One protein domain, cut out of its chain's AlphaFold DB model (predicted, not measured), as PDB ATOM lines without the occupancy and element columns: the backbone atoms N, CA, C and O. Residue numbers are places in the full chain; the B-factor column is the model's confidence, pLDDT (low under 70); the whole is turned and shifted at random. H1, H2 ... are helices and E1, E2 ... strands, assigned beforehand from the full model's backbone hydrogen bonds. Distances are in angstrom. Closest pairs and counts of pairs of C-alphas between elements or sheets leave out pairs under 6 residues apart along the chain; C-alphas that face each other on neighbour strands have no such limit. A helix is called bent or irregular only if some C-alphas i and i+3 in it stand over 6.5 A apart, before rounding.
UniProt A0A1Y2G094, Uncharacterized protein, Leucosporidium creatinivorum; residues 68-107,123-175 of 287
ATOM      1  N   GLU A  68     129.796 159.611 115.904       79.94
ATOM      2  CA  GLU A  68     129.295 158.830 117.038       79.94
ATOM      3  C   GLU A  68     130.263 158.861 118.228       79.94
ATOM      4  O   GLU A  68     129.836 158.717 119.375       79.94
ATOM      5  N   ALA A  69     131.551 159.101 117.966       81.69
ATOM      6  CA  ALA A  69     132.563 159.329 118.990       81.69
ATOM      7  C   ALA A  69     132.595 160.774 119.519       81.69
ATOM      8  O   ALA A  69     133.316 161.041 120.485       81.69
ATOM      9  N   LEU A  70     131.844 161.714 118.925       84.06
ATOM     10  CA  LEU A  70     131.747 163.068 119.464       84.06
ATOM     11  C   LEU A  70     130.957 163.048 120.770       84.06
ATOM     12  O   LEU A  70     129.769 162.727 120.817       84.06
ATOM     13  N   GLU A  71     131.615 163.475 121.841       83.38
ATOM     14  CA  GLU A  71     130.942 163.767 123.096       83.38
ATOM     15  C   GLU A  71     130.100 165.028 122.896       83.38
ATOM     16  O   GLU A  71     130.621 166.140 122.869       83.38
ATOM     17  N   LEU A  72     128.797 164.851 122.683       84.31
ATOM     18  CA  LEU A  72     127.841 165.948 122.593       84.31
ATOM     19  C   LEU A  72     127.291 166.303 123.977       84.31
ATOM     20  O   LEU A  72     127.186 165.450 124.862       84.31
ATOM     21  N   ASP A  73     126.868 167.557 124.128       82.25
ATOM     22  CA  ASP A  73     126.062 167.981 125.270       82.25
ATOM     23  C   ASP A  73     124.790 167.122 125.398       82.25
ATOM     24  O   ASP A  73     124.200 166.689 124.402       82.25
ATOM     25  N   GLU A  74     124.338 166.898 126.636       82.12
ATOM     26  CA  GLU A  74     123.157 166.079 126.939       82.12
ATOM     27  C   GLU A  74     121.912 166.532 126.162       82.12
ATOM     28  O   GLU A  74     121.109 165.700 125.741       82.12
ATOM     29  N   SER A  75     121.765 167.837 125.914       83.69
ATOM     30  CA  SER A  75     120.632 168.401 125.171       83.69
ATOM     31  C   SER A  75     120.575 167.988 123.696       83.69
ATOM     32  O   SER A  75     119.505 168.048 123.089       83.69
ATOM     33  N   LEU A  76     121.699 167.550 123.124       85.38
ATOM     34  CA  LEU A  76     121.804 167.076 121.742       85.38
ATOM     35  C   LEU A  76     121.802 165.544 121.641       85.38
ATOM     36  O   LEU A  76     121.844 164.998 120.535       85.38
ATOM     37  N   ARG A  77     121.724 164.827 122.769       83.62
ATOM     38  CA  ARG A  77     121.718 163.362 122.775       83.62
ATOM     39  C   ARG A  77     120.502 162.819 122.014       83.62
ATOM     40  O   ARG A  77     119.358 163.163 122.299       83.62
ATOM     41  N   GLY A  78     120.759 161.923 121.061       85.12
ATOM     42  CA  GLY A  78     119.723 161.283 120.240       85.12
ATOM     43  C   GLY A  78     119.203 162.137 119.080       85.12
ATOM     44  O   GLY A  78     118.326 161.681 118.344       85.12
ATOM     45  N   VAL A  79     119.735 163.348 118.883       90.12
ATOM     46  CA  VAL A  79     119.450 164.157 117.696       90.12
ATOM     47  C   VAL A  79     120.270 163.616 116.515       90.12
ATOM     48  O   VAL A  79     121.480 163.450 116.655       90.12
ATOM     49  N   PRO A  80     119.661 163.347 115.344       91.62
ATOM     50  CA  PRO A  80     120.406 162.904 114.166       91.62
ATOM     51  C   PRO A  80     121.450 163.937 113.720       91.62
ATOM     52  O   PRO A  80     121.134 165.125 113.603       91.62
ATOM     53  N   PHE A  81     122.667 163.495 113.402       88.38
ATOM     54  CA  PHE A  81     123.750 164.397 112.998       88.38
ATOM     55  C   PHE A  81     123.454 165.196 111.728       88.38
ATOM     56  O   PHE A  81     123.843 166.360 111.647       88.38
ATOM     57  N   ASP A  82     122.705 164.636 110.776       89.88
ATOM     58  CA  ASP A  82     122.272 165.378 109.585       89.88
ATOM     59  C   ASP A  82     121.430 166.602 109.967       89.88
ATOM     60  O   ASP A  82     121.657 167.703 109.468       89.88
ATOM     61  N   PHE A  83     120.531 166.450 110.945       91.94
ATOM     62  CA  PHE A  83     119.745 167.567 111.462       91.94
ATOM     63  C   PHE A  83     120.628 168.606 112.166       91.94
ATOM     64  O   PHE A  83     120.424 169.809 111.985       91.94
ATOM     65  N   ILE A  84     121.622 168.160 112.945       91.50
ATOM     66  CA  ILE A  84     122.597 169.052 113.591       91.50
ATOM     67  C   ILE A  84     123.357 169.848 112.524       91.50
ATOM     68  O   ILE A  84     123.420 171.074 112.605       91.50
ATOM     69  N   ARG A  85     123.880 169.185 111.489       90.69
ATOM     70  CA  ARG A  85     124.607 169.824 110.382       90.69
ATOM     71  C   ARG A  85     123.757 170.835 109.634       90.69
ATOM     72  O   ARG A  85     124.221 171.950 109.401       90.69
ATOM     73  N   ASP A  86     122.523 170.480 109.299       91.25
ATOM     74  CA  ASP A  86     121.604 171.378 108.602       91.25
ATOM     75  C   ASP A  86     121.294 172.617 109.444       91.25
ATOM     76  O   ASP A  86     121.287 173.742 108.934       91.25
ATOM     77  N   LYS A  87     121.114 172.444 110.759       92.31
ATOM     78  CA  LYS A  87     120.919 173.571 111.676       92.31
ATOM     79  C   LYS A  87     122.159 174.438 111.820       92.31
ATOM     80  O   LYS A  87     122.031 175.659 111.783       92.31
ATOM     81  N   LEU A  88     123.344 173.846 111.934       92.19
ATOM     82  CA  LEU A  88     124.595 174.601 111.997       92.19
ATOM     83  C   LEU A  88     124.850 175.377 110.704       92.19
ATOM     84  O   LEU A  88     125.231 176.539 110.778       92.19
ATOM     85  N   ARG A  89     124.556 174.796 109.534       90.69
ATOM     86  CA  ARG A  89     124.611 175.505 108.243       90.69
ATOM     87  C   ARG A  89     123.626 176.669 108.194       90.69
ATOM     88  O   ARG A  89     123.998 177.764 107.782       90.69
ATOM     89  N   GLN A  90     122.393 176.463 108.657       91.50
ATOM     90  CA  GLN A  90     121.382 177.522 108.725       91.50
ATOM     91  C   GLN A  90     121.821 178.685 109.635       91.50
ATOM     92  O   GLN A  90     121.569 179.845 109.315       91.50
ATOM     93  N   LEU A  91     122.460 178.379 110.766       93.31
ATOM     94  CA  LEU A  91     122.935 179.367 111.741       93.31
ATOM     95  C   LEU A  91     124.317 179.946 111.399       93.31
ATOM     96  O   LEU A  91     124.707 180.958 111.979       93.31
ATOM     97  N   GLY A  92     125.040 179.329 110.461       92.06
ATOM     98  CA  GLY A  92     126.421 179.634 110.092       92.06
ATOM     99  C   GLY A  92     126.709 181.124 109.903       92.06
ATOM    100  O   GLY A  92     127.606 181.628 110.575       92.06
ATOM    101  N   PRO A  93     125.933 181.862 109.082       90.75
ATOM    102  CA  PRO A  93     126.143 183.298 108.889       90.75
ATOM    103  C   PRO A  93     126.073 184.116 110.185       90.75
ATOM    104  O   PRO A  93     126.912 184.982 110.414       90.75
ATOM    105  N   ALA A  94     125.104 183.821 111.059       90.19
ATOM    106  CA  ALA A  94     124.947 184.532 112.328       90.19
ATOM    107  C   ALA A  94     126.074 184.188 113.319       90.19
ATOM    108  O   ALA A  94     126.583 185.065 114.013       90.19
ATOM    109  N   MET A  95     126.490 182.919 113.361       92.62
ATOM    110  CA  MET A  95     127.600 182.458 114.203       92.62
ATOM    111  C   MET A  95     128.957 183.019 113.751       92.62
ATOM    112  O   MET A  95     129.797 183.352 114.593       92.62
ATOM    113  N   LEU A  96     129.170 183.146 112.437       89.62
ATOM    114  CA  LEU A  96     130.363 183.771 111.867       89.62
ATOM    115  C   LEU A  96     130.437 185.249 112.263       89.62
ATOM    116  O   LEU A  96     131.439 185.666 112.839       89.62
ATOM    117  N   ALA A  97     129.349 186.001 112.071       87.12
ATOM    118  CA  ALA A  97     129.274 187.402 112.488       87.12
ATOM    119  C   ALA A  97     129.546 187.574 113.995       87.12
ATOM    120  O   ALA A  97     130.349 188.416 114.389       87.12
ATOM    121  N   SER A  98     128.959 186.719 114.847       87.19
ATOM    122  CA  SER A  98     129.205 186.780 116.297       87.19
ATOM    123  C   SER A  98     130.655 186.477 116.675       87.19
ATOM    124  O   SER A  98     131.103 186.909 117.737       87.19
ATOM    125  N   THR A  99     131.370 185.700 115.863       86.69
ATOM    126  CA  THR A  99     132.794 185.443 116.081       86.69
ATOM    127  C   THR A  99     133.593 186.706 115.780       86.69
ATOM    128  O   THR A  99     134.372 187.145 116.620       86.69
ATOM    129  N   GLU A 100     133.357 187.322 114.619       80.69
ATOM    130  CA  GLU A 100     134.075 188.511 114.143       80.69
ATOM    131  C   GLU A 100     133.882 189.729 115.056       80.69
ATOM    132  O   GLU A 100     134.844 190.443 115.329       80.69
ATOM    133  N   GLU A 101     132.680 189.919 115.611       77.06
ATOM    134  CA  GLU A 101     132.398 190.973 116.599       77.06
ATOM    135  C   GLU A 101     133.209 190.832 117.897       77.06
ATOM    136  O   GLU A 101     133.436 191.816 118.602       77.06
ATOM    137  N   GLN A 102     133.629 189.611 118.235       71.44
ATOM    138  CA  GLN A 102     134.329 189.294 119.481       71.44
ATOM    139  C   GLN A 102     135.844 189.136 119.298       71.44
ATOM    140  O   GLN A 102     136.559 188.977 120.290       71.44
ATOM    141  N   VAL A 103     136.353 189.199 118.062       69.44
ATOM    142  CA  VAL A 103     137.796 189.220 117.804       69.44
ATOM    143  C   VAL A 103     138.352 190.583 118.214       69.44
ATOM    144  O   VAL A 103     138.252 191.566 117.483       69.44
ATOM    145  N   THR A 104     138.985 190.656 119.383       54.88
ATOM    146  CA  THR A 104     139.797 191.813 119.764       54.88
ATOM    147  C   THR A 104     141.221 191.636 119.243       54.88
ATOM    148  O   THR A 104     141.958 190.734 119.639       54.88
ATOM    149  N   GLY A 105     141.620 192.506 118.315       46.84
ATOM    150  CA  GLY A 105     142.989 192.566 117.819       46.84
ATOM    151  C   GLY A 105     143.962 193.084 118.884       46.84
ATOM    152  O   GLY A 105     143.757 194.163 119.428       46.84
ATOM    153  N   ALA A 106     145.034 192.317 119.097       44.91
ATOM    154  CA  ALA A 106     146.325 192.717 119.663       44.91
ATOM    155  C   ALA A 106     146.345 193.304 121.092       44.91
ATOM    156  O   ALA A 106     146.349 194.511 121.281       44.91
ATOM    157  N   GLU A 107     146.494 192.425 122.088       37.00
ATOM    158  CA  GLU A 107     147.615 192.425 123.048       37.00
ATOM    159  C   GLU A 107     147.494 191.162 123.916       37.00
ATOM    160  O   GLU A 107     146.603 191.026 124.753       37.00
ATOM    161  N   ALA A 123     122.077 185.912 117.856       69.31
ATOM    162  CA  ALA A 123     123.033 184.950 117.334       69.31
ATOM    163  C   ALA A 123     123.554 184.030 118.453       69.31
ATOM    164  O   ALA A 123     123.709 184.477 119.596       69.31
ATOM    165  N   PRO A 124     123.844 182.752 118.146       82.19
ATOM    166  CA  PRO A 124     124.555 181.890 119.076       82.19
ATOM    167  C   PRO A 124     125.890 182.532 119.467       82.19
ATOM    168  O   PRO A 124     126.565 183.136 118.636       82.19
ATOM    169  N   ILE A 125     126.228 182.430 120.751       83.50
ATOM    170  CA  ILE A 125     127.464 182.979 121.304       83.50
ATOM    171  C   ILE A 125     128.558 181.910 121.149       83.50
ATOM    172  O   ILE A 125     128.283 180.734 121.425       83.50
ATOM    173  N   PRO A 126     129.793 182.287 120.768       87.94
ATOM    174  CA  PRO A 126     130.935 181.386 120.782       87.94
ATOM    175  C   PRO A 126     131.087 180.668 122.127       87.94
ATOM    176  O   PRO A 126     131.022 181.283 123.190       87.94
ATOM    177  N   SER A 127     131.286 179.352 122.079       86.62
ATOM    178  CA  SER A 127     131.395 178.511 123.273       86.62
ATOM    179  C   SER A 127     132.832 178.303 123.736       86.62
ATOM    180  O   SER A 127     133.039 177.900 124.876       86.62
ATOM    181  N   GLN A 128     133.813 178.531 122.859       87.81
ATOM    182  CA  GLN A 128     135.226 178.204 123.056       87.81
ATOM    183  C   GLN A 128     136.142 179.269 122.474       87.81
ATOM    184  O   GLN A 128     135.695 180.234 121.860       87.81
ATOM    185  N   SER A 129     137.448 179.099 122.659       88.25
ATOM    186  CA  SER A 129     138.450 179.928 121.997       88.25
ATOM    187  C   SER A 129     139.619 179.111 121.500       88.25
ATOM    188  O   SER A 129     140.051 178.175 122.165       88.25
ATOM    189  N   LEU A 130     140.133 179.496 120.338       91.25
ATOM    190  CA  LEU A 130     141.332 178.941 119.734       91.25
ATOM    191  C   LEU A 130     142.480 179.926 119.921       91.25
ATOM    192  O   LEU A 130     142.318 181.114 119.649       91.25
ATOM    193  N   LEU A 131     143.636 179.433 120.350       92.31
ATOM    194  CA  LEU A 131     144.895 180.162 120.280       92.31
ATOM    195  C   LEU A 131     145.657 179.665 119.055       92.31
ATOM    196  O   LEU A 131     146.253 178.591 119.086       92.31
ATOM    197  N   ILE A 132     145.612 180.442 117.982       92.50
ATOM    198  CA  ILE A 132     146.149 180.064 116.681       92.50
ATOM    199  C   ILE A 132     147.523 180.699 116.500       92.50
ATOM    200  O   ILE A 132     147.653 181.921 116.546       92.50
ATOM    201  N   THR A 133     148.549 179.890 116.266       93.94
ATOM    202  CA  THR A 133     149.854 180.356 115.795       93.94
ATOM    203  C   THR A 133     150.007 180.045 114.312       93.94
ATOM    204  O   THR A 133     149.342 179.151 113.784       93.94
ATOM    205  N   PHE A 134     150.858 180.806 113.622       92.31
ATOM    206  CA  PHE A 134     151.072 180.635 112.193       92.31
ATOM    207  C   PHE A 134     152.552 180.443 111.860       92.31
ATOM    208  O   PHE A 134     153.412 181.097 112.439       92.31
ATOM    209  N   GLU A 135     152.866 179.585 110.889       94.00
ATOM    210  CA  GLU A 135     154.252 179.414 110.415       94.00
ATOM    211  C   GLU A 135     154.791 180.681 109.727       94.00
ATOM    212  O   GLU A 135     155.986 180.971 109.792       94.00
ATOM    213  N   ASP A 136     153.911 181.426 109.051       88.62
ATOM    214  CA  ASP A 136     154.237 182.622 108.266       88.62
ATOM    215  C   ASP A 136     154.032 183.947 109.025       88.62
ATOM    216  O   ASP A 136     154.287 185.015 108.468       88.62
ATOM    217  N   SER A 137     153.606 183.899 110.294       87.75
ATOM    218  CA  SER A 137     153.373 185.081 111.128       87.75
ATOM    219  C   SER A 137     153.797 184.841 112.574       87.75
ATOM    220  O   SER A 137     153.424 183.859 113.205       87.75
ATOM    221  N   SER A 138     154.524 185.800 113.148       84.88
ATOM    222  CA  SER A 138     154.896 185.779 114.567       84.88
ATOM    223  C   SER A 138     153.778 186.244 115.507       84.88
ATOM    224  O   SER A 138     153.960 186.217 116.722       84.88
ATOM    225  N   GLN A 139     152.663 186.745 114.971       84.69
ATOM    226  CA  GLN A 139     151.524 187.214 115.761       84.69
ATOM    227  C   GLN A 139     150.484 186.097 115.866       84.69
ATOM    228  O   GLN A 139     149.912 185.723 114.838       84.69
ATOM    229  N   PRO A 140     150.221 185.558 117.070       87.56
ATOM    230  CA  PRO A 140     149.165 184.579 117.231       87.56
ATOM    231  C   PRO A 140     147.801 185.274 117.313       87.56
ATOM    232  O   PRO A 140     147.686 186.441 117.700       87.56
ATOM    233  N   LEU A 141     146.762 184.531 116.957       87.00
ATOM    234  CA  LEU A 141     145.375 184.965 116.920       87.00
ATOM    235  C   LEU A 141     144.588 184.234 118.008       87.00
ATOM    236  O   LEU A 141     144.533 183.007 118.017       87.00
ATOM    237  N   LEU A 142     143.948 184.986 118.902       88.19
ATOM    238  CA  LEU A 142     142.935 184.437 119.798       88.19
ATOM    239  C   LEU A 142     141.567 184.594 119.135       88.19
ATOM    240  O   LEU A 142     141.134 185.713 118.867       88.19
ATOM    241  N   LEU A 143     140.903 183.476 118.862       89.12
ATOM    242  CA  LEU A 143     139.656 183.451 118.108       89.12
ATOM    243  C   LEU A 143     138.550 182.778 118.928       89.12
ATOM    244  O   LEU A 143     138.648 181.572 119.164       89.12
ATOM    245  N   PRO A 144     137.498 183.499 119.347       91.12
ATOM    246  CA  PRO A 144     136.318 182.862 119.916       91.12
ATOM    247  C   PRO A 144     135.613 182.026 118.840       91.12
ATOM    248  O   PRO A 144     135.475 182.461 117.706       91.12
ATOM    249  N   VAL A 145     135.180 180.809 119.160       91.94
ATOM    250  CA  VAL A 145     134.555 179.902 118.187       91.94
ATOM    251  C   VAL A 145     133.373 179.131 118.758       91.94
ATOM    252  O   VAL A 145     133.250 178.914 119.963       91.94
ATOM    253  N   HIS A 146     132.523 178.642 117.859       92.88
ATOM    254  CA  HIS A 146     131.492 177.661 118.167       92.88
ATOM    255  C   HIS A 146     132.111 176.266 118.093       92.88
ATOM    256  O   HIS A 146     132.316 175.731 117.002       92.88
ATOM    257  N   GLY A 147     132.433 175.685 119.251       92.00
ATOM    258  CA  GLY A 147     133.226 174.455 119.333       92.00
ATOM    259  C   GLY A 147     132.666 173.297 118.498       92.00
ATOM    260  O   GLY A 147     133.413 172.662 117.759       92.00
ATOM    261  N   LEU A 148     131.341 173.110 118.495       91.88
ATOM    262  CA  LEU A 148     130.676 172.068 117.705       91.88
ATOM    263  C   LEU A 148     130.853 172.240 116.182       91.88
ATOM    264  O   LEU A 148     131.009 171.248 115.474       91.88
ATOM    265  N   VAL A 149     130.882 173.478 115.669       93.62
ATOM    266  CA  VAL A 149     131.128 173.752 114.235       93.62
ATOM    267  C   VAL A 149     132.519 173.262 113.831       93.62
ATOM    268  O   VAL A 149     132.697 172.624 112.790       93.62
ATOM    269  N   TRP A 150     133.509 173.522 114.681       93.62
ATOM    270  CA  TRP A 150     134.895 173.135 114.437       93.62
ATOM    271  C   TRP A 150     135.130 171.636 114.649       93.62
ATOM    272  O   TRP A 150     135.771 171.003 113.808       93.62
ATOM    273  N   ALA A 151     134.547 171.053 115.699       92.62
ATOM    274  CA  ALA A 151     134.633 169.624 115.997       92.62
ATOM    275  C   ALA A 151     134.064 168.748 114.873       92.62
ATOM    276  O   ALA A 151     134.650 167.729 114.521       92.62
ATOM    277  N   LEU A 152     132.965 169.173 114.243       91.44
ATOM    278  CA  LEU A 152     132.349 168.447 113.125       91.44
ATOM    279  C   LEU A 152     133.133 168.528 111.810       91.44
ATOM    280  O   LEU A 152     132.759 167.879 110.832       91.44
ATOM    281  N   THR A 153     134.185 169.342 111.758       88.88
ATOM    282  CA  THR A 153     134.941 169.585 110.526       88.88
ATOM    283  C   THR A 153     136.345 168.983 110.568       88.88
ATOM    284  O   THR A 153     136.937 168.746 109.515       88.88
ATOM    285  N   SER A 154     136.875 168.699 111.759       90.88
ATOM    286  CA  SER A 154     138.192 168.092 111.935       90.88
ATOM    287  C   SER A 154     138.204 167.109 113.108       90.88
ATOM    288  O   SER A 154     137.821 167.489 114.216       90.88
ATOM    289  N   PRO A 155     138.737 165.885 112.926       87.75
ATOM    290  CA  PRO A 155     138.883 164.930 114.024       87.75
ATOM    291  C   PRO A 155     139.864 165.424 115.097       87.75
ATOM    292  O   PRO A 155     139.741 165.053 116.261       87.75
ATOM    293  N   LEU A 156     140.811 166.304 114.742       90.19
ATOM    294  CA  LEU A 156     141.748 166.909 115.696       90.19
ATOM    295  C   LEU A 156     141.056 167.850 116.685       90.19
ATOM    296  O   LEU A 156     141.625 168.184 117.721       90.19
ATOM    297  N   LEU A 157     139.841 168.281 116.352       91.88
ATOM    298  CA  LEU A 157     139.069 169.266 117.098       91.88
ATOM    299  C   LEU A 157     137.841 168.650 117.771       91.88
ATOM    300  O   LEU A 157     137.018 169.385 118.308       91.88
ATOM    301  N   ALA A 158     137.718 167.319 117.769       90.44
ATOM    302  CA  ALA A 158     136.583 166.594 118.339       90.44
ATOM    303  C   ALA A 158     136.271 167.012 119.788       90.44
ATOM    304  O   ALA A 158     135.111 167.185 120.152       90.44
ATOM    305  N   SER A 159     137.305 167.277 120.595       88.62
ATOM    306  CA  SER A 159     137.157 167.711 121.990       88.62
ATOM    307  C   SER A 159     136.490 169.081 122.159       88.62
ATOM    308  O   SER A 159     136.090 169.427 123.265       88.62
ATOM    309  N   LEU A 160     136.364 169.880 121.092       90.12
ATOM    310  CA  LEU A 160     135.643 171.155 121.135       90.12
ATOM    311  C   LEU A 160     134.116 170.978 121.145       90.12
ATOM    312  O   LEU A 160     133.407 171.953 121.397       90.12
ATOM    313  N   ALA A 161     133.597 169.776 120.860       87.81
ATOM    314  CA  ALA A 161     132.157 169.511 120.808       87.81
ATOM    315  C   ALA A 161     131.470 169.664 122.175       87.81
ATOM    316  O   ALA A 161     130.345 170.162 122.237       87.81
ATOM    317  N   ASN A 162     132.163 169.300 123.256       83.69
ATOM    318  CA  ASN A 162     131.680 169.434 124.625       83.69
ATOM    319  C   ASN A 162     132.779 170.017 125.514       83.69
ATOM    320  O   ASN A 162     133.555 169.288 126.139       83.69
ATOM    321  N   PRO A 163     132.899 171.346 125.540       71.06
ATOM    322  CA  PRO A 163     133.964 171.964 126.287       71.06
ATOM    323  C   PRO A 163     133.677 172.034 127.785       71.06
ATOM    324  O   PRO A 163     132.561 172.310 128.222       71.06
ATOM    325  N   SER A 164     134.735 171.918 128.585       70.69
ATOM    326  CA  SER A 164     134.674 172.324 129.988       70.69
ATOM    327  C   SER A 164     134.535 173.847 130.091       70.69
ATOM    328  O   SER A 164     135.250 174.587 129.414       70.69
ATOM    329  N   SER A 165     133.654 174.320 130.978       65.62
ATOM    330  CA  SER A 165     133.369 175.751 131.187       65.62
ATOM    331  C   SER A 165     134.587 176.586 131.621       65.62
ATOM    332  O   SER A 165     134.517 177.811 131.570       65.62
ATOM    333  N   GLU A 166     135.683 175.954 132.052       70.31
ATOM    334  CA  GLU A 166     136.924 176.610 132.499       70.31
ATOM    335  C   GLU A 166     138.149 176.213 131.650       70.31
ATOM    336  O   GLU A 166     139.293 176.405 132.067       70.31
ATOM    337  N   ALA A 167     137.940 175.623 130.467       73.94
ATOM    338  CA  ALA A 167     139.047 175.197 129.617       73.94
ATOM    339  C   ALA A 167     139.868 176.403 129.107       73.94
ATOM    340  O   ALA A 167     139.290 177.411 128.688       73.94
ATOM    341  N   PRO A 168     141.214 176.318 129.108       84.38
ATOM    342  CA  PRO A 168     142.044 177.319 128.447       84.38
ATOM    343  C   PRO A 168     141.786 177.318 126.928       84.38
ATOM    344  O   PRO A 168     141.275 176.326 126.400       84.38
ATOM    345  N   PRO A 169     142.181 178.383 126.200       88.19
ATOM    346  CA  PRO A 169     142.094 178.396 124.745       88.19
ATOM    347  C   PRO A 169     142.779 177.176 124.123       88.19
ATOM    348  O   PRO A 169     143.896 176.818 124.502       88.19
ATOM    349  N   PHE A 170     142.114 176.550 123.156       90.12
ATOM    350  CA  PHE A 170     142.624 175.373 122.468       90.12
ATOM    351  C   PHE A 170     143.757 175.776 121.510       90.12
ATOM    352  O   PHE A 170     143.527 176.609 120.628       90.12
ATOM    353  N   PRO A 171     144.978 175.234 121.660       92.94
ATOM    354  CA  PRO A 171     146.105 175.613 120.817       92.94
ATOM    355  C   PRO A 171     145.971 175.030 119.407       92.94
ATOM    356  O   PRO A 171     145.582 173.875 119.234       92.94
ATOM    357  N   LEU A 172     146.328 175.826 118.400       93.50
ATOM    358  CA  LEU A 172     146.284 175.437 116.997       93.50
ATOM    359  C   LEU A 172     147.475 176.016 116.237       93.50
ATOM    360  O   LEU A 172     147.681 177.223 116.258       93.50
ATOM    361  N   ASP A 173     148.202 175.182 115.505       94.50
ATOM    362  CA  ASP A 173     149.311 175.635 114.664       94.50
ATOM    363  C   ASP A 173     148.913 175.511 113.194       94.50
ATOM    364  O   ASP A 173     148.568 174.422 112.723       94.50
ATOM    365  N   LEU A 174     148.928 176.632 112.468       93.88
ATOM    366  CA  LEU A 174     148.500 176.697 111.075       93.88
ATOM    367  C   LEU A 174     149.609 177.170 110.124       93.88
ATOM    368  O   LEU A 174     150.357 178.091 110.432       93.88
ATOM    369  N   PRO A 175     149.708 176.602 108.913       94.00
ATOM    370  CA  PRO A 175     150.748 177.002 107.969       94.00
ATOM    371  C   PRO A 175     150.638 178.417 107.388       94.00
ATOM    372  O   PRO A 175     151.647 178.947 106.927       94.00
TER     373      PRO A 175
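Overview. This is residues 68 to 107 and 123 to 175 of the 287 residues of an uncharacterized protein of Leucosporidium creatinivorum (UniProt A0A1Y2G094). A twisted three-stranded sheet makes one end, two short helices, H2 and H3, pack together in the middle, and bent helix H1 makes an L with arm H1a toward the other end. The printed part has 93 residues, with H1, E1, E2, H2, H3, E3 along the chain; the class is mixed and so is the sheet, E2 E1 E3. It is compact, radius of gyration of the C-alphas 13.9 A, spanning 43 by 26 by 26 A.

Arrangement. H1, residues 81 to 100, was assigned as one helix by its hydrogen bonds but is bent, C-alphas 90 and 93 being 7.5 A apart; arms H1a, 81 to 90, and H1b, 93 to 100, are only just about perpendicular, at 71 degrees. H1b only grazes the sheet. E1, residues 128 to 134, and E2, 137 to 145, form an antiparallel hairpin; N 130 and O 143 are 2.8 A apart. H2, 147 to 151, touches H3, 155 to 160; their closest C-alphas, of Ala 151 and Ala 158, are 4.3 A apart. H3 is irregular, C-alphas 156 and 159 being 7.8 A apart. E3, 170 to 174, is parallel to E1; N 131 and O 170 are 2.8 A apart. O i to N i+4 pairs are within hydrogen-bond range throughout H1a, H1b and H2; H3 has 0 of 2, but 2 of 3 O i to N i+3.

Along the chain. H1a begins at C-alpha 81 (123.750, 164.397, 112.998). E1 measures 19.4 A, E2 20.8 A. E3 ends at C-alpha 174 (148.500, 176.697, 111.075).

Size, cuts and confidence. Residues 108 to 122 are not printed; C-alphas 107 and 123 are 26.3 A apart. Of the links printed whole, none is long. The pLDDT is under 70 at residues 103 to 107, 123 and 165.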